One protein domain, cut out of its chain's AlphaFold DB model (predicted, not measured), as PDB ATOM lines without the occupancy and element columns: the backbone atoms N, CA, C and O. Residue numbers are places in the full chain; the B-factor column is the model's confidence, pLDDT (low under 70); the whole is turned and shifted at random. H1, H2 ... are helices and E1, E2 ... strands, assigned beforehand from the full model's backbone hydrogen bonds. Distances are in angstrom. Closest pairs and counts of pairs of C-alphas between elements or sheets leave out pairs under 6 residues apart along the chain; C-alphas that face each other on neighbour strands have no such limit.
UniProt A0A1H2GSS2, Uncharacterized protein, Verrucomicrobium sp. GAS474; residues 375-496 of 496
ATOM      1  N   LEU A 375     129.376 148.500 148.184       86.69
ATOM      2  CA  LEU A 375     130.049 147.476 147.367       86.69
ATOM      3  C   LEU A 375     131.451 147.085 147.888       86.69
ATOM      4  O   LEU A 375     132.040 146.103 147.427       86.69
ATOM      5  N   ARG A 376     131.994 147.795 148.888       85.56
ATOM      6  CA  ARG A 376     133.218 147.385 149.600       85.56
ATOM      7  C   ARG A 376     133.031 146.089 150.393       85.56
ATOM      8  O   ARG A 376     134.005 145.358 150.579       85.56
ATOM      9  N   PHE A 377     131.807 145.765 150.808       88.75
ATOM     10  CA  PHE A 377     131.513 144.573 151.605       88.75
ATOM     11  C   PHE A 377     131.264 143.347 150.725       88.75
ATOM     12  O   PHE A 377     130.557 143.417 149.721       88.75
ATOM     13  N   ALA A 378     131.852 142.210 151.098       88.25
ATOM     14  CA  ALA A 378     131.792 140.992 150.294       88.25
ATOM     15  C   ALA A 378     130.372 140.414 150.215       88.25
ATOM     16  O   ALA A 378     129.958 139.992 149.138       88.25
ATOM     17  N   GLY A 379     129.612 140.449 151.314       86.88
ATOM     18  CA  GLY A 379     128.217 140.008 151.347       86.88
ATOM     19  C   GLY A 379     127.322 140.825 150.417       86.88
ATOM     20  O   GLY A 379     126.529 140.251 149.679       86.88
ATOM     21  N   VAL A 380     127.524 142.146 150.357       89.25
ATOM     22  CA  VAL A 380     126.795 143.019 149.420       89.25
ATOM     23  C   VAL A 380     127.124 142.651 147.976       89.25
ATOM     24  O   VAL A 380     126.219 142.486 147.165       89.25
ATOM     25  N   ARG A 381     128.410 142.473 147.641       90.25
ATOM     26  CA  ARG A 381     128.811 142.066 146.283       90.25
ATOM     27  C   ARG A 381     128.235 140.713 145.886       90.25
ATOM     28  O   ARG A 381     127.861 140.537 144.731       90.25
ATOM     29  N   ALA A 382     128.181 139.767 146.820       89.06
ATOM     30  CA  ALA A 382     127.610 138.450 146.575       89.06
ATOM     31  C   ALA A 382     126.108 138.534 146.260       89.06
ATOM     32  O   ALA A 382     125.655 137.877 145.325       89.06
ATOM     33  N   GLU A 383     125.366 139.373 146.985       88.44
ATOM     34  CA  GLU A 383     123.935 139.573 146.751       88.44
ATOM     35  C   GLU A 383     123.664 140.305 145.429       88.44
ATOM     36  O   GLU A 383     122.869 139.844 144.616       88.44
ATOM     37  N   VAL A 384     124.410 141.375 145.139       90.00
ATOM     38  CA  VAL A 384     124.341 142.071 143.841       90.00
ATOM     39  C   VAL A 384     124.660 141.115 142.684       90.00
ATOM     40  O   VAL A 384     123.966 141.104 141.670       90.00
ATOM     41  N   ALA A 385     125.665 140.246 142.841       90.75
ATOM     42  CA  ALA A 385     125.970 139.216 141.849       90.75
ATOM     43  C   ALA A 385     124.832 138.190 141.682       90.75
ATOM     44  O   ALA A 385     124.604 137.722 140.574       90.75
ATOM     45  N   SER A 386     124.094 137.860 142.747       88.69
ATOM     46  CA  SER A 386     122.905 136.995 142.673       88.69
ATOM     47  C   SER A 386     121.763 137.657 141.886       88.69
ATOM     48  O   SER A 386     121.083 137.007 141.094       88.69
ATOM     49  N   ILE A 387     121.578 138.970 142.039       88.00
ATOM     50  CA  ILE A 387     120.570 139.742 141.294       88.00
ATOM     51  C   ILE A 387     120.933 139.844 139.809       88.00
ATOM     52  O   ILE A 387     120.053 139.733 138.954       88.00
ATOM     53  N   LEU A 388     122.219 139.993 139.484       91.88
ATOM     54  CA  LEU A 388     122.713 139.980 138.103       91.88
ATOM     55  C   LEU A 388     122.361 138.677 137.359       91.88
ATOM     56  O   LEU A 388     122.031 138.719 136.172       91.88
ATOM     57  N   GLU A 389     122.320 137.543 138.065       91.00
ATOM     58  CA  GLU A 389     121.906 136.248 137.508       91.00
ATOM     59  C   GLU A 389     120.386 136.154 137.253       91.00
ATOM     60  O   GLU A 389     119.915 135.242 136.559       91.00
ATOM     61  N   ASN A 390     119.586 137.091 137.779       89.56
ATOM     62  CA  ASN A 390     118.133 137.064 137.664       89.56
ATOM     63  C   ASN A 390     117.661 137.446 136.250       89.56
ATOM     64  O   ASN A 390     117.529 138.619 135.882       89.56
ATOM     65  N   LYS A 391     117.324 136.416 135.468       91.56
ATOM     66  CA  LYS A 391     116.793 136.546 134.102       91.56
ATOM     67  C   LYS A 391     115.279 136.780 134.030       91.56
ATOM     68  O   LYS A 391     114.738 136.813 132.925       91.56
ATOM     69  N   ALA A 392     114.581 136.913 135.161       90.06
ATOM     70  CA  ALA A 392     113.153 137.203 135.151       90.06
ATOM     71  C   ALA A 392     112.879 138.589 134.552       90.06
ATOM     72  O   ALA A 392     113.676 139.520 134.690       90.06
ATOM     73  N   MET A 393     111.740 138.710 133.870       90.00
ATOM     74  CA  MET A 393     111.321 139.966 133.259       90.00
ATOM     75  C   MET A 393     110.984 140.985 134.349       90.00
ATOM     76  O   MET A 393     110.131 140.717 135.191       90.00
ATOM     77  N   ALA A 394     111.631 142.147 134.299       85.00
ATOM     78  CA  ALA A 394     111.334 143.282 135.165       85.00
ATOM     79  C   ALA A 394     110.372 144.267 134.482       85.00
ATOM     80  O   ALA A 394     109.511 144.860 135.132       85.00
ATOM     81  N   GLY A 395     110.482 144.424 133.159       89.06
ATOM     82  CA  GLY A 395     109.635 145.337 132.402       89.06
ATOM     83  C   GLY A 395     110.061 145.507 130.947       89.06
ATOM     84  O   GLY A 395     110.648 144.609 130.342       89.06
ATOM     85  N   GLU A 396     109.767 146.675 130.386       90.38
ATOM     86  CA  GLU A 396     110.093 147.032 129.001       90.38
ATOM     87  C   GLU A 396     110.980 148.273 128.969       90.38
ATOM     88  O   GLU A 396     110.852 149.151 129.811       90.38
ATOM     89  N   GLY A 397     111.875 148.377 127.995       89.88
ATOM     90  CA  GLY A 397     112.648 149.584 127.738       89.88
ATOM     91  C   GLY A 397     112.343 150.169 126.369       89.88
ATOM     92  O   GLY A 397     111.915 149.455 125.462       89.88
ATOM     93  N   GLU A 398     112.577 151.469 126.219       90.00
ATOM     94  CA  GLU A 398     112.389 152.212 124.975       90.00
ATOM     95  C   GLU A 398     113.611 153.088 124.680       90.00
ATOM     96  O   GLU A 398     114.195 153.716 125.567       90.00
ATOM     97  N   VAL A 399     114.034 153.121 123.415       86.94
ATOM     98  CA  VAL A 399     115.073 154.052 122.961       86.94
ATOM     99  C   VAL A 399     114.451 155.425 122.733       86.94
ATOM    100  O   VAL A 399     113.706 155.622 121.777       86.94
ATOM    101  N   GLU A 400     114.798 156.394 123.571       84.56
ATOM    102  CA  GLU A 400     114.343 157.783 123.444       84.56
ATOM    103  C   GLU A 400     115.292 158.602 122.556       84.56
ATOM    104  O   GLU A 400     116.363 158.133 122.175       84.56
ATOM    105  N   ALA A 401     114.940 159.851 122.229       79.81
ATOM    106  CA  ALA A 401     115.796 160.734 121.427       79.81
ATOM    107  C   ALA A 401     117.147 161.029 122.112       79.81
ATOM    108  O   ALA A 401     118.201 161.020 121.467       79.81
ATOM    109  N   GLU A 402     117.146 161.180 123.436       75.25
ATOM    110  CA  GLU A 402     118.311 161.609 124.228       75.25
ATOM    111  C   GLU A 402     118.959 160.486 125.050       75.25
ATOM    112  O   GLU A 402     119.998 160.699 125.675       75.25
ATOM    113  N   GLY A 403     118.392 159.277 125.015       80.75
ATOM    114  CA  GLY A 403     118.971 158.128 125.699       80.75
ATOM    115  C   GLY A 403     118.116 156.873 125.618       80.75
ATOM    116  O   GLY A 403     117.689 156.477 124.531       80.75
ATOM    117  N   VAL A 404     117.932 156.229 126.768       82.88
ATOM    118  CA  VAL A 404     117.131 155.014 126.943       82.88
ATOM    119  C   VAL A 404     116.301 155.147 128.215       82.88
ATOM    120  O   VAL A 404     116.824 155.592 129.241       82.88
ATOM    121  N   ALA A 405     115.043 154.718 128.134       82.81
ATOM    122  CA  ALA A 405     114.152 154.568 129.270       82.81
ATOM    123  C   ALA A 405     113.837 153.093 129.560       82.81
ATOM    124  O   ALA A 405     113.849 152.258 128.654       82.81
ATOM    125  N   ALA A 406     113.554 152.783 130.823       80.19
ATOM    126  CA  ALA A 406     113.064 151.498 131.310       80.19
ATOM    127  C   ALA A 406     111.781 151.716 132.123       80.19
ATOM    128  O   ALA A 406     111.734 152.595 132.979       80.19
ATOM    129  N   TYR A 407     110.758 150.906 131.882       81.81
ATOM    130  CA  TYR A 407     109.445 150.945 132.520       81.81
ATOM    131  C   TYR A 407     109.240 149.650 133.307       81.81
ATOM    132  O   TYR A 407     109.102 148.577 132.718       81.81
ATOM    133  N   VAL A 408     109.248 149.736 134.637       74.19
ATOM    134  CA  VAL A 408     109.303 148.585 135.557       74.19
ATOM    135  C   VAL A 408     108.308 148.825 136.684       74.19
ATOM    136  O   VAL A 408     108.311 149.896 137.283       74.19
ATOM    137  N   GLY A 409     107.437 147.852 136.968       65.88
ATOM    138  CA  GLY A 409     106.523 147.912 138.122       65.88
ATOM    139  C   GLY A 409     105.587 149.134 138.176       65.88
ATOM    140  O   GLY A 409     105.119 149.487 139.250       65.88
ATOM    141  N   GLY A 410     105.321 149.804 137.046       62.56
ATOM    142  CA  GLY A 410     104.520 151.038 136.988       62.56
ATOM    143  C   GLY A 410     105.312 152.347 137.147       62.56
ATOM    144  O   GLY A 410     104.718 153.416 137.027       62.56
ATOM    145  N   GLY A 411     106.631 152.281 137.363       63.25
ATOM    146  CA  GLY A 411     107.554 153.422 137.325       63.25
ATOM    147  C   GLY A 411     108.343 153.515 136.014       63.25
ATOM    148  O   GLY A 411     108.375 152.564 135.232       63.25
ATOM    149  N   SER A 412     109.004 154.656 135.777       67.38
ATOM    150  CA  SER A 412     109.917 154.850 134.641       67.38
ATOM    151  C   SER A 412     111.274 155.403 135.076       67.38
ATOM    152  O   SER A 412     111.337 156.384 135.814       67.38
ATOM    153  N   PHE A 413     112.347 154.829 134.540       70.81
ATOM    154  CA  PHE A 413     113.724 155.297 134.657       70.81
ATOM    155  C   PHE A 413     114.177 155.806 133.300       70.81
ATOM    156  O   PHE A 413     113.980 155.110 132.311       70.81
ATOM    157  N   SER A 414     114.834 156.958 133.229       61.72
ATOM    158  CA  SER A 414     115.471 157.414 131.995       61.72
ATOM    159  C   SER A 414     116.892 157.884 132.271       61.72
ATOM    160  O   SER A 414     117.176 158.533 133.278       61.72
ATOM    161  N   LYS A 415     117.809 157.533 131.368       63.78
ATOM    162  CA  LYS A 415     119.176 158.063 131.360       63.78
ATOM    163  C   LYS A 415     119.332 158.903 130.107       63.78
ATOM    164  O   LYS A 415     119.471 158.346 129.018       63.78
ATOM    165  N   SER A 416     119.294 160.223 130.264       54.91
ATOM    166  CA  SER A 416     119.633 161.172 129.204       54.91
ATOM    167  C   SER A 416     121.134 161.455 129.221       54.91
ATOM    168  O   SER A 416     121.762 161.576 130.274       54.91
ATOM    169  N   GLY A 417     121.741 161.514 128.037       52.22
ATOM    170  CA  GLY A 417     123.153 161.849 127.888       52.22
ATOM    171  C   GLY A 417     123.862 161.012 126.833       52.22
ATOM    172  O   GLY A 417     123.418 159.924 126.460       52.22
ATOM    173  N   ALA A 418     124.996 161.543 126.367       44.66
ATOM    174  CA  ALA A 418     125.874 160.993 125.336       44.66
ATOM    175  C   ALA A 418     126.581 159.697 125.776       44.66
ATOM    176  O   ALA A 418     127.804 159.589 125.722       44.66
ATOM    177  N   THR A 419     125.819 158.698 126.220       52.69
ATOM    178  CA  THR A 419     126.312 157.330 126.337       52.69
ATOM    179  C   THR A 419     126.789 156.952 124.935       52.69
ATOM    180  O   THR A 419     125.985 157.033 124.002       52.69
ATOM    181  N   PRO A 420     128.073 156.624 124.723       54.38
ATOM    182  CA  PRO A 420     128.560 156.294 123.396       54.38
ATOM    183  C   PRO A 420     127.886 154.993 122.968       54.38
ATOM    184  O   PRO A 420     128.291 153.910 123.374       54.38
ATOM    185  N   PHE A 421     126.815 155.105 122.184       59.97
ATOM    186  CA  PHE A 421     126.193 153.987 121.497       59.97
ATOM    187  C   PHE A 421     127.088 153.652 120.306       59.97
ATOM    188  O   PHE A 421     127.091 154.409 119.335       59.97
ATOM    189  N   PRO A 422     127.834 152.534 120.312       58.19
ATOM    190  CA  PRO A 422     128.608 152.154 119.134       58.19
ATOM    191  C   PRO A 422     127.664 151.812 117.969       58.19
ATOM    192  O   PRO A 422     128.005 152.002 116.810       58.19
ATOM    193  N   VAL A 423     126.454 151.334 118.302       64.25
ATOM    194  CA  VAL A 423     125.307 151.137 117.411       64.25
ATOM    195  C   VAL A 423     124.050 151.473 118.215       64.25
ATOM    196  O   VAL A 423     123.736 150.774 119.179       64.25
ATOM    197  N   ARG A 424     123.355 152.563 117.869       68.06
ATOM    198  CA  ARG A 424     122.096 152.954 118.521       68.06
ATOM    199  C   ARG A 424     120.920 152.357 117.740       68.06
ATOM    200  O   ARG A 424     120.847 152.608 116.536       68.06
ATOM    201  N   PRO A 425     120.011 151.591 118.369       78.19
ATOM    202  CA  PRO A 425     118.754 151.219 117.722       78.19
ATOM    203  C   PRO A 425     117.935 152.470 117.368       78.19
ATOM    204  O   PRO A 425     118.190 153.555 117.895       78.19
ATOM    205  N   ALA A 426     116.956 152.338 116.473       84.44
ATOM    206  CA  ALA A 426     116.104 153.464 116.096       84.44
ATOM    207  C   ALA A 426     115.336 154.009 117.315       84.44
ATOM    208  O   ALA A 426     114.921 153.241 118.184       84.44
ATOM    209  N   VAL A 427     115.122 155.325 117.370       86.38
ATOM    210  CA  VAL A 427     114.251 155.942 118.387       86.38
ATOM    211  C   VAL A 427     112.856 155.305 118.317       86.38
ATOM    212  O   VAL A 427     112.357 155.036 117.224       86.38
ATOM    213  N   GLY A 428     112.258 155.023 119.474       86.56
ATOM    214  CA  GLY A 428     111.003 154.282 119.623       86.56
ATOM    215  C   GLY A 428     111.159 152.757 119.606       86.56
ATOM    216  O   GLY A 428     110.170 152.038 119.736       86.56
ATOM    217  N   THR A 429     112.380 152.223 119.450       89.38
ATOM    218  CA  THR A 429     112.608 150.773 119.566       89.38
ATOM    219  C   THR A 429     112.330 150.322 120.995       89.38
ATOM    220  O   THR A 429     112.968 150.818 121.924       89.38
ATOM    221  N   ARG A 430     111.434 149.342 121.148       91.12
ATOM    222  CA  ARG A 430     111.140 148.686 122.426       91.12
ATOM    223  C   ARG A 430     111.869 147.362 122.573       91.12
ATOM    224  O   ARG A 430     112.084 146.656 121.588       91.12
ATOM    225  N   PHE A 431     112.241 147.021 123.799       89.44
ATOM    226  CA  PHE A 431     112.952 145.785 124.112       89.44
ATOM    227  C   PHE A 431     112.629 145.296 125.533       89.44
ATOM    228  O   PHE A 431     112.319 146.107 126.404       89.44
ATOM    229  N   PRO A 432     112.708 143.980 125.793       92.50
ATOM    230  CA  PRO A 432     112.513 143.436 127.132       92.50
ATOM    231  C   PRO A 432     113.672 143.800 128.066       92.50
ATOM    232  O   PRO A 432     114.837 143.795 127.646       92.50
ATOM    233  N   VAL A 433     113.347 144.047 129.336       90.19
ATOM    234  CA  VAL A 433     114.296 144.371 130.408       90.19
ATOM    235  C   VAL A 433     114.156 143.355 131.541       90.19
ATOM    236  O   VAL A 433     113.074 143.189 132.107       90.19
ATOM    237  N   ARG A 434     115.255 142.674 131.881       91.88
ATOM    238  CA  ARG A 434     115.342 141.721 133.004       91.88
ATOM    239  C   ARG A 434     115.872 142.410 134.263       91.88
ATOM    240  O   ARG A 434     116.512 143.453 134.159       91.88
ATOM    241  N   TYR A 435     115.679 141.808 135.434       87.12
ATOM    242  CA  TYR A 435     116.245 142.347 136.683       87.12
ATOM    243  C   TYR A 435     117.772 142.488 136.617       87.12
ATOM    244  O   TYR A 435     118.290 143.567 136.895       87.12
ATOM    245  N   GLY A 436     118.483 141.469 136.121       90.69
ATOM    246  CA  GLY A 436     119.932 141.566 135.916       90.69
ATOM    247  C   GLY A 436     120.353 142.644 134.903       90.69
ATOM    248  O   GLY A 436     121.441 143.205 135.018       90.69
ATOM    249  N   ASP A 437     119.484 142.998 133.941       91.69
ATOM    250  CA  ASP A 437     119.759 144.093 133.002       91.69
ATOM    251  C   ASP A 437     119.688 145.467 133.700       91.69
ATOM    252  O   ASP A 437     120.505 146.343 133.413       91.69
ATOM    253  N   LEU A 438     118.728 145.669 134.615       87.38
ATOM    254  CA  LEU A 438     118.617 146.905 135.407       87.38
ATOM    255  C   LEU A 438     119.806 147.064 136.349       87.38
ATOM    256  O   LEU A 438     120.402 148.137 136.406       87.38
ATOM    257  N   GLU A 439     120.180 145.984 137.029       88.69
ATOM    258  CA  GLU A 439     121.295 145.969 137.971       88.69
ATOM    259  C   GLU A 439     122.610 146.367 137.293       88.69
ATOM    260  O   GLU A 439     123.292 147.304 137.716       88.69
ATOM    261  N   ALA A 440     122.926 145.734 136.158       91.19
ATOM    262  CA  ALA A 440     124.104 146.075 135.364       91.19
ATOM    263  C   ALA A 440     124.057 147.521 134.843       91.19
ATOM    264  O   ALA A 440     125.080 148.206 134.777       91.19
ATOM    265  N   TRP A 441     122.868 148.022 134.499       87.94
ATOM    266  CA  TRP A 441     122.699 149.400 134.056       87.94
ATOM    267  C   TRP A 441     122.968 150.418 135.170       87.94
ATOM    268  O   TRP A 441     123.648 151.414 134.904       87.94
ATOM    269  N   PHE A 442     122.538 150.162 136.408       85.44
ATOM    270  CA  PHE A 442     122.886 151.008 137.551       85.44
ATOM    271  C   PHE A 442     124.382 150.946 137.871       85.44
ATOM    272  O   PHE A 442     125.028 151.992 137.961       85.44
ATOM    273  N   LEU A 443     124.967 149.744 137.927       87.81
ATOM    274  CA  LEU A 443     126.401 149.560 138.177       87.81
ATOM    275  C   LEU A 443     127.278 150.255 137.125       87.81
ATOM    276  O   LEU A 443     128.352 150.750 137.454       87.81
ATOM    277  N   SER A 444     126.817 150.370 135.874       87.44
ATOM    278  CA  SER A 444     127.537 151.080 134.799       87.44
ATOM    279  C   SER A 444     127.816 152.564 135.075       87.44
ATOM    280  O   SER A 444     128.554 153.200 134.322       87.44
ATOM    281  N   GLN A 445     127.205 153.139 136.113       80.25
ATOM    282  CA  GLN A 445     127.432 154.523 136.532       80.25
ATOM    283  C   GLN A 445     128.668 154.686 137.420       80.25
ATOM    284  O   GLN A 445     129.162 155.801 137.585       80.25
ATOM    285  N   ILE A 446     129.177 153.591 137.976       82.75
ATOM    286  CA  ILE A 446     130.343 153.602 138.852       82.75
ATOM    287  C   ILE A 446     131.606 153.607 137.973       82.75
ATOM    288  O   ILE A 446     131.744 152.751 137.094       82.75
ATOM    289  N   PRO A 447     132.555 154.536 138.180       80.81
ATOM    290  CA  PRO A 447     133.826 154.521 137.466       80.81
ATOM    291  C   PRO A 447     134.549 153.185 137.609       80.81
ATOM    292  O   PRO A 447     134.575 152.585 138.679       80.81
ATOM    293  N   GLY A 448     135.163 152.729 136.520       81.25
ATOM    294  CA  GLY A 448     135.892 151.461 136.501       81.25
ATOM    295  C   GLY A 448     135.005 150.223 136.338       81.25
ATOM    296  O   GLY A 448     135.542 149.146 136.088       81.25
ATOM    297  N   MET A 449     133.676 150.358 136.397       87.25
ATOM    298  CA  MET A 449     132.777 149.276 136.005       87.25
ATOM    299  C   MET A 449     132.741 149.095 134.479       87.25
ATOM    300  O   MET A 449     132.960 150.058 133.734       87.25
ATOM    301  N   PRO A 450     132.434 147.876 133.987       88.44
ATOM    302  CA  PRO A 450     132.175 147.642 132.571       88.44
ATOM    303  C   PRO A 450     131.125 148.608 132.004       88.44
ATOM    304  O   PRO A 450     130.273 149.130 132.719       88.44
ATOM    305  N   LEU A 451     131.163 148.848 130.692       86.88
ATOM    306  CA  LEU A 451     130.081 149.566 130.021       86.88
ATOM    307  C   LEU A 451     128.872 148.637 129.891       86.88
ATOM    308  O   LEU A 451     129.009 147.518 129.396       86.88
ATOM    309  N   PHE A 452     127.685 149.142 130.218       88.31
ATOM    310  CA  PHE A 452     126.425 148.460 129.954       88.31
ATOM    311  C   PHE A 452     125.427 149.399 129.292       88.31
ATOM    312  O   PHE A 452     125.229 150.537 129.722       88.31
ATOM    313  N   ILE A 453     124.783 148.916 128.231       86.50
ATOM    314  CA  ILE A 453     123.716 149.638 127.543       86.50
ATOM    315  C   ILE A 453     122.493 148.732 127.498       86.50
ATOM    316  O   ILE A 453     122.515 147.675 126.870       86.50
ATOM    317  N   LEU A 454     121.407 149.193 128.117       88.06
ATOM    318  CA  LEU A 454     120.160 148.441 128.248       88.06
ATOM    319  C   LEU A 454     119.568 148.027 126.885       88.06
ATOM    320  O   LEU A 454     119.011 146.945 126.742       88.06
ATOM    321  N   ALA A 455     119.770 148.855 125.857       87.31
ATOM    322  CA  ALA A 455     119.309 148.611 124.490       87.31
ATOM    323  C   ALA A 455     120.226 147.683 123.656       87.31
ATOM    324  O   ALA A 455     119.992 147.506 122.458       87.31
ATOM    325  N   TRP A 456     121.295 147.110 124.227       88.44
ATOM    326  CA  TRP A 456     122.110 146.117 123.518       88.44
ATOM    327  C   TRP A 456     121.328 144.827 123.236       88.44
ATOM    328  O   TRP A 456     120.426 144.483 124.004       88.44
ATOM    329  N   PRO A 457     121.696 144.070 122.181       89.56
ATOM    330  CA  PRO A 457     121.185 142.717 121.982       89.56
ATOM    331  C   PRO A 457     121.414 141.853 123.224       89.56
ATOM    332  O   PRO A 457     122.479 141.939 123.834       89.56
ATOM    333  N   GLU A 458     120.456 140.984 123.553       91.19
ATOM    334  CA  GLU A 458     120.463 140.176 124.783       91.19
ATOM    335  C   GLU A 458     121.790 139.445 125.012       91.19
ATOM    336  O   GLU A 458     122.376 139.561 126.081       91.19
ATOM    337  N   LYS A 459     122.342 138.800 123.976       92.19
ATOM    338  CA  LYS A 459     123.641 138.115 124.064       92.19
ATOM    339  C   LYS A 459     124.770 139.032 124.559       92.19
ATOM    340  O   LYS A 459     125.593 138.615 125.363       92.19
ATOM    341  N   ARG A 460     124.806 140.283 124.093       91.19
ATOM    342  CA  ARG A 460     125.821 141.263 124.505       91.19
ATOM    343  C   ARG A 460     125.569 141.775 125.925       91.19
ATOM    344  O   ARG A 460     126.524 142.105 126.620       91.19
ATOM    345  N   ARG A 461     124.306 141.840 126.362       92.56
ATOM    346  CA  ARG A 461     123.971 142.134 127.764       92.56
ATOM    347  C   ARG A 461     124.426 141.003 128.679       92.56
ATOM    348  O   ARG A 461     125.071 141.293 129.673       92.56
ATOM    349  N   ASP A 462     124.197 139.750 128.293       95.00
ATOM    350  CA  ASP A 462     124.673 138.568 129.027       95.00
ATOM    351  C   ASP A 462     126.209 138.543 129.137       95.00
ATOM    352  O   ASP A 462     126.745 138.300 130.215       95.00
ATOM    353  N   GLU A 463     126.931 138.857 128.053       93.44
ATOM    354  CA  GLU A 463     128.399 138.979 128.071       93.44
ATOM    355  C   GLU A 463     128.881 140.086 129.024       93.44
ATOM    356  O   GLU A 463     129.861 139.902 129.747       93.44
ATOM    357  N   ALA A 464     128.193 141.232 129.046       92.81
ATOM    358  CA  ALA A 464     128.522 142.325 129.951       92.81
ATOM    359  C   ALA A 464     128.210 141.969 131.414       92.81
ATOM    360  O   ALA A 464     129.059 142.187 132.272       92.81
ATOM    361  N   ILE A 465     127.046 141.372 131.691       95.06
ATOM    362  CA  ILE A 465     126.640 140.888 133.023       95.06
ATOM    363  C   ILE A 465     127.673 139.904 133.580       95.06
ATOM    364  O   ILE A 465     128.137 140.089 134.703       95.06
ATOM    365  N   ALA A 466     128.135 138.944 132.774       94.62
ATOM    366  CA  ALA A 466     129.184 138.011 133.190       94.62
ATOM    367  C   ALA A 466     130.495 138.726 133.586       94.62
ATOM    368  O   ALA A 466     131.202 138.278 134.491       94.62
ATOM    369  N   ALA A 467     130.824 139.855 132.946       93.62
ATOM    370  CA  ALA A 467     131.975 140.670 133.330       93.62
ATOM    371  C   ALA A 467     131.762 141.394 134.675       93.62
ATOM    372  O   ALA A 467     132.704 141.472 135.465       93.62
ATOM    373  N   TYR A 468     130.547 141.881 134.963       93.62
ATOM    374  CA  TYR A 468     130.211 142.424 136.288       93.62
ATOM    375  C   TYR A 468     130.305 141.355 137.376       93.62
ATOM    376  O   TYR A 468     130.920 141.595 138.410       93.62
ATOM    377  N   GLU A 469     129.745 140.166 137.141       92.81
ATOM    378  CA  GLU A 469     129.811 139.050 138.090       92.81
ATOM    379  C   GLU A 469     131.258 138.663 138.405       92.81
ATOM    380  O   GLU A 469     131.612 138.487 139.572       92.81
ATOM    381  N   ALA A 470     132.107 138.560 137.377       91.69
ATOM    382  CA  ALA A 470     133.523 138.259 137.548       91.69
ATOM    383  C   ALA A 470     134.233 139.317 138.406       91.69
ATOM    384  O   ALA A 470     135.016 138.964 139.286       91.69
ATOM    385  N   LEU A 471     133.924 140.599 138.188       91.06
ATOM    386  CA  LEU A 471     134.506 141.711 138.935       91.06
ATOM    387  C   LEU A 471     134.038 141.741 140.398       91.06
ATOM    388  O   LEU A 471     134.851 141.882 141.305       91.06
ATOM    389  N   LEU A 472     132.736 141.570 140.646       90.62
ATOM    390  CA  LEU A 472     132.161 141.593 141.997       90.62
ATOM    391  C   LEU A 472     132.616 140.401 142.851       90.62
ATOM    392  O   LEU A 472     132.741 140.521 144.075       90.62
ATOM    393  N   ARG A 473     132.883 139.258 142.209       90.25
ATOM    394  CA  ARG A 473     133.395 138.042 142.856       90.25
ATOM    395  C   ARG A 473     134.907 138.054 143.068       90.25
ATOM    396  O   ARG A 473     135.389 137.220 143.832       90.25
ATOM    397  N   ASP A 474     135.648 138.965 142.437       88.81
ATOM    398  CA  ASP A 474     137.093 139.087 142.628       88.81
ATOM    399  C   ASP A 474     137.408 139.612 144.047       88.81
ATOM    400  O   ASP A 474     137.074 140.755 144.376       88.81
ATOM    401  N   PRO A 475     138.080 138.825 144.912       83.06
ATOM    402  CA  PRO A 475     138.482 139.278 146.244       83.06
ATOM    403  C   PRO A 475     139.479 140.446 146.215       83.06
ATOM    404  O   PRO A 475     139.631 141.144 147.217       83.06
ATOM    405  N   GLY A 476     140.191 140.627 145.097       82.31
ATOM    406  CA  GLY A 476     141.145 141.708 144.872       82.31
ATOM    407  C   GLY A 476     140.513 143.001 144.361       82.31
ATOM    408  O   GLY A 476     141.188 144.034 144.367       82.31
ATOM    409  N   TRP A 477     139.239 142.976 143.951       83.56
ATOM    410  CA  TRP A 477     138.557 144.170 143.473       83.56
ATOM    411  C   TRP A 477     138.348 145.172 144.608       83.56
ATOM    412  O   TRP A 477     137.891 144.841 145.705       83.56
ATOM    413  N   LYS A 478     138.685 146.432 144.331       76.06
ATOM    414  CA  LYS A 478     138.497 147.547 145.253       76.06
ATOM    415  C   LYS A 478     137.524 148.528 144.630       76.06
ATOM    416  O   LYS A 478     137.766 149.033 143.540       76.06
ATOM    417  N   PHE A 479     136.448 148.813 145.353       78.25
ATOM    418  CA  PHE A 479     135.525 149.872 144.981       78.25
ATOM    419  C   PHE A 479     136.235 151.229 145.077       78.25
ATOM    420  O   PHE A 479     136.564 151.689 146.178       78.25
ATOM    421  N   GLU A 480     136.469 151.860 143.929       67.88
ATOM    422  CA  GLU A 480     136.896 153.253 143.841       67.88
ATOM    423  C   GLU A 480     135.656 154.146 143.868       67.88
ATOM    424  O   GLU A 480     134.785 154.076 143.002       67.88
ATOM    425  N   GLU A 481     135.549 154.964 144.909       58.91
ATOM    426  CA  GLU A 481     134.401 155.840 145.106       58.91
ATOM    427  C   GLU A 481     134.344 156.908 144.010       58.91
ATOM    428  O   GLU A 481     135.337 157.585 143.722       58.91
ATOM    429  N   TYR A 482     133.171 157.084 143.403       46.66
ATOM    430  CA  TYR A 482     132.965 158.144 142.426       46.66
ATOM    431  C   TYR A 482     133.088 159.516 143.101       46.66
ATOM    432  O   TYR A 482     132.221 159.936 143.860       46.66
ATOM    433  N   GLN A 483     134.159 160.250 142.791       40.62
ATOM    434  CA  GLN A 483     134.373 161.620 143.285       40.62
ATOM    435  C   GLN A 483     133.492 162.674 142.592       40.62
ATOM    436  O   GLN A 483     133.514 163.852 142.957       40.62
ATOM    437  N   GLY A 484     132.710 162.291 141.582       35.75
ATOM    438  CA  GLY A 484     131.781 163.196 140.918       35.75
ATOM    439  C   GLY A 484     130.551 163.408 141.783       35.75
ATOM    440  O   GLY A 484     129.598 162.668 141.624       35.75
ATOM    441  N   LYS A 485     130.605 164.399 142.691       33.78
ATOM    442  CA  LYS A 485     129.522 164.819 143.602       33.78
ATOM    443  C   LYS A 485     128.609 163.650 143.960       33.78
ATOM    444  O   LYS A 485     127.595 163.467 143.287       33.78
ATOM    445  N   ALA A 486     128.947 162.910 145.021       34.12
ATOM    446  CA  ALA A 486     127.961 162.107 145.734       34.12
ATOM    447  C   ALA A 486     126.651 162.899 145.716       34.12
ATOM    448  O   ALA A 486     126.600 164.008 146.260       34.12
ATOM    449  N   ARG A 487     125.647 162.416 144.969       33.25
ATOM    450  CA  ARG A 487     124.286 162.916 145.114       33.25
ATOM    451  C   ARG A 487     124.017 162.627 146.571       33.25
ATOM    452  O   ARG A 487     123.900 161.466 146.951       33.25
ATOM    453  N   ALA A 488     124.149 163.656 147.400       32.41
ATOM    454  CA  ALA A 488     124.025 163.506 148.823       32.41
ATOM    455  C   ALA A 488     122.639 162.908 149.016       32.41
ATOM    456  O   ALA A 488     121.639 163.542 148.697       32.41
ATOM    457  N   VAL A 489     122.591 161.665 149.486       36.31
ATOM    458  CA  VAL A 489     121.345 160.961 149.811       36.31
ATOM    459  C   VAL A 489     120.518 161.785 150.820       36.31
ATOM    460  O   VAL A 489     119.310 161.626 150.916       36.31
ATOM    461  N   HIS A 490     121.144 162.778 151.467       32.78
ATOM    462  CA  HIS A 490     120.500 163.842 152.238       32.78
ATOM    463  C   HIS A 490     119.454 164.691 151.482       32.78
ATOM    464  O   HIS A 490     118.614 165.287 152.148       32.78
ATOM    465  N   ASP A 491     119.435 164.736 150.142       29.95
ATOM    466  CA  ASP A 491     118.407 165.482 149.384       29.95
ATOM    467  C   ASP A 491     117.106 164.689 149.138       29.95
ATOM    468  O   ASP A 491     116.120 165.251 148.661       29.95
ATOM    469  N   LEU A 492     117.035 163.406 149.522       32.47
ATOM    470  CA  LEU A 492     115.793 162.619 149.427       32.47
ATOM    471  C   LEU A 492     114.773 162.951 150.536       32.47
ATOM    472  O   LEU A 492     113.630 162.501 150.482       32.47
ATOM    473  N   GLY A 493     115.145 163.785 151.513       25.78
ATOM    474  CA  GLY A 493     114.246 164.272 152.565       25.78
ATOM    475  C   GLY A 493     113.416 165.512 152.198       25.78
ATOM    476  O   GLY A 493     112.529 165.883 152.964       25.78
ATOM    477  N   ALA A 494     113.677 166.164 151.056       24.03
ATOM    478  CA  ALA A 494     113.063 167.452 150.696       24.03
ATOM    479  C   ALA A 494     111.787 167.349 149.832       24.03
ATOM    480  O   ALA A 494     111.208 168.368 149.448       24.03
ATOM    481  N   HIS A 495     111.308 166.136 149.543       25.64
ATOM    482  CA  HIS A 495     110.052 165.917 148.824       25.64
ATOM    483  C   HIS A 495     109.099 165.025 149.627       25.64
ATOM    484  O   HIS A 495     108.904 163.855 149.308       25.64
ATOM    485  N   ARG A 496     108.479 165.598 150.664       25.05
ATOM    486  CA  ARG A 496     107.174 165.159 151.179       25.05
ATOM    487  C   ARG A 496     106.310 166.366 151.516       25.05
ATOM    488  O   ARG A 496     106.824 167.269 152.209       25.05
TER     489      ARG A 496
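Overview. This is residues 375 to 496 of the 496 residues of an uncharacterized protein of Verrucomicrobium sp. GAS474 (UniProt A0A1H2GSS2). A short helix, H2, sits in the middle between a small, strongly twisted sheet of four strands and a side-by-side pair of longer helices, H1 and H3, which run opposite ways. From this body a tail, residues 485 to 496 with the small helix H4, sticks out free. The printed part has 122 residues, with four named helices and four named strands in the order H1 E1 E2 E3 E4 H2 H3 H4; the sheet, in the order E3 E2 E1 E4, is antiparallel throughout, and the class is mixed, helices and strands. The whole is compact, with a radius of gyration of the C-alphas of 15.1 A, and spans 40 by 40 by 27 A.

Along the chain. H1, residues 378 to 388, is 15.2 A long and begins at C-alpha 378 at (131.792, 140.992, 150.294). E1, residues 393 to 399, is 17.8 A long; E2, residues 403 to 408, 16.8 A; E3, residues 411 to 416, 16.5 A; and E4, residues 430 to 434, 13.3 A. H2, residues 435 to 443, measures 12.5 A. H3, residues 458 to 473, is 22.3 A long and ends at C-alpha 473 at (133.395, 138.042, 142.856). H4, residues 489 to 493, measures 8.3 A and ends at C-alpha 493 at (114.246, 164.272, 152.565).

Arrangement. E1, E2 and E3 form a meander, each strand the antiparallel neighbour of the one before, and E1 and E2, like E2 and E3, form a hairpin. With E4 they make a Greek key, E4 being the antiparallel neighbour of E1. Within hydrogen-bond range are N 413 and O 406 of E3 and E2 at 2.8 A, N 407 and O 396 of E2 and E1 at 2.7 A, and N 397 and O 431 of E1 and E4 at 2.8 A. H2 is on the sheet at a height of 7.1 A, over none of its strands. H2 touches H1 at a steep tilt of 52 degrees, the closest C-alphas being those of Leu 388 and Gly 436, 3.9 A apart. With residues 461 to 468 alone H3 touches H2, at a steep tilt of 62 degrees; the C-alphas of Ala 440 and Ile 465 come closest, 6.2 A. H1 and H3 touch at a shallow tilt of 9 degrees, opposite ways, closest at the C-alphas of Ala 385 and Glu 469, 5.4 A. H4 touches no helix and is not on the sheet. Every O i to N i+4 pair is within hydrogen-bond range in H1, H2 and H3; in H4 0 of 1 is, beside 1 of 2 O i to N i+3 pairs.

Size, cuts and confidence. The printed part has no cut and ends at the chain's last residue. The C-alphas farthest apart, those of Gly 476 and Arg 496, are 41.8 A apart. Long links join E3 to E4, H2 to H3 and H3 to H4. The mean pLDDT of the printed part is 76.9; residues 409 to 412, 414 to 424 and 480 to 496 are under 70.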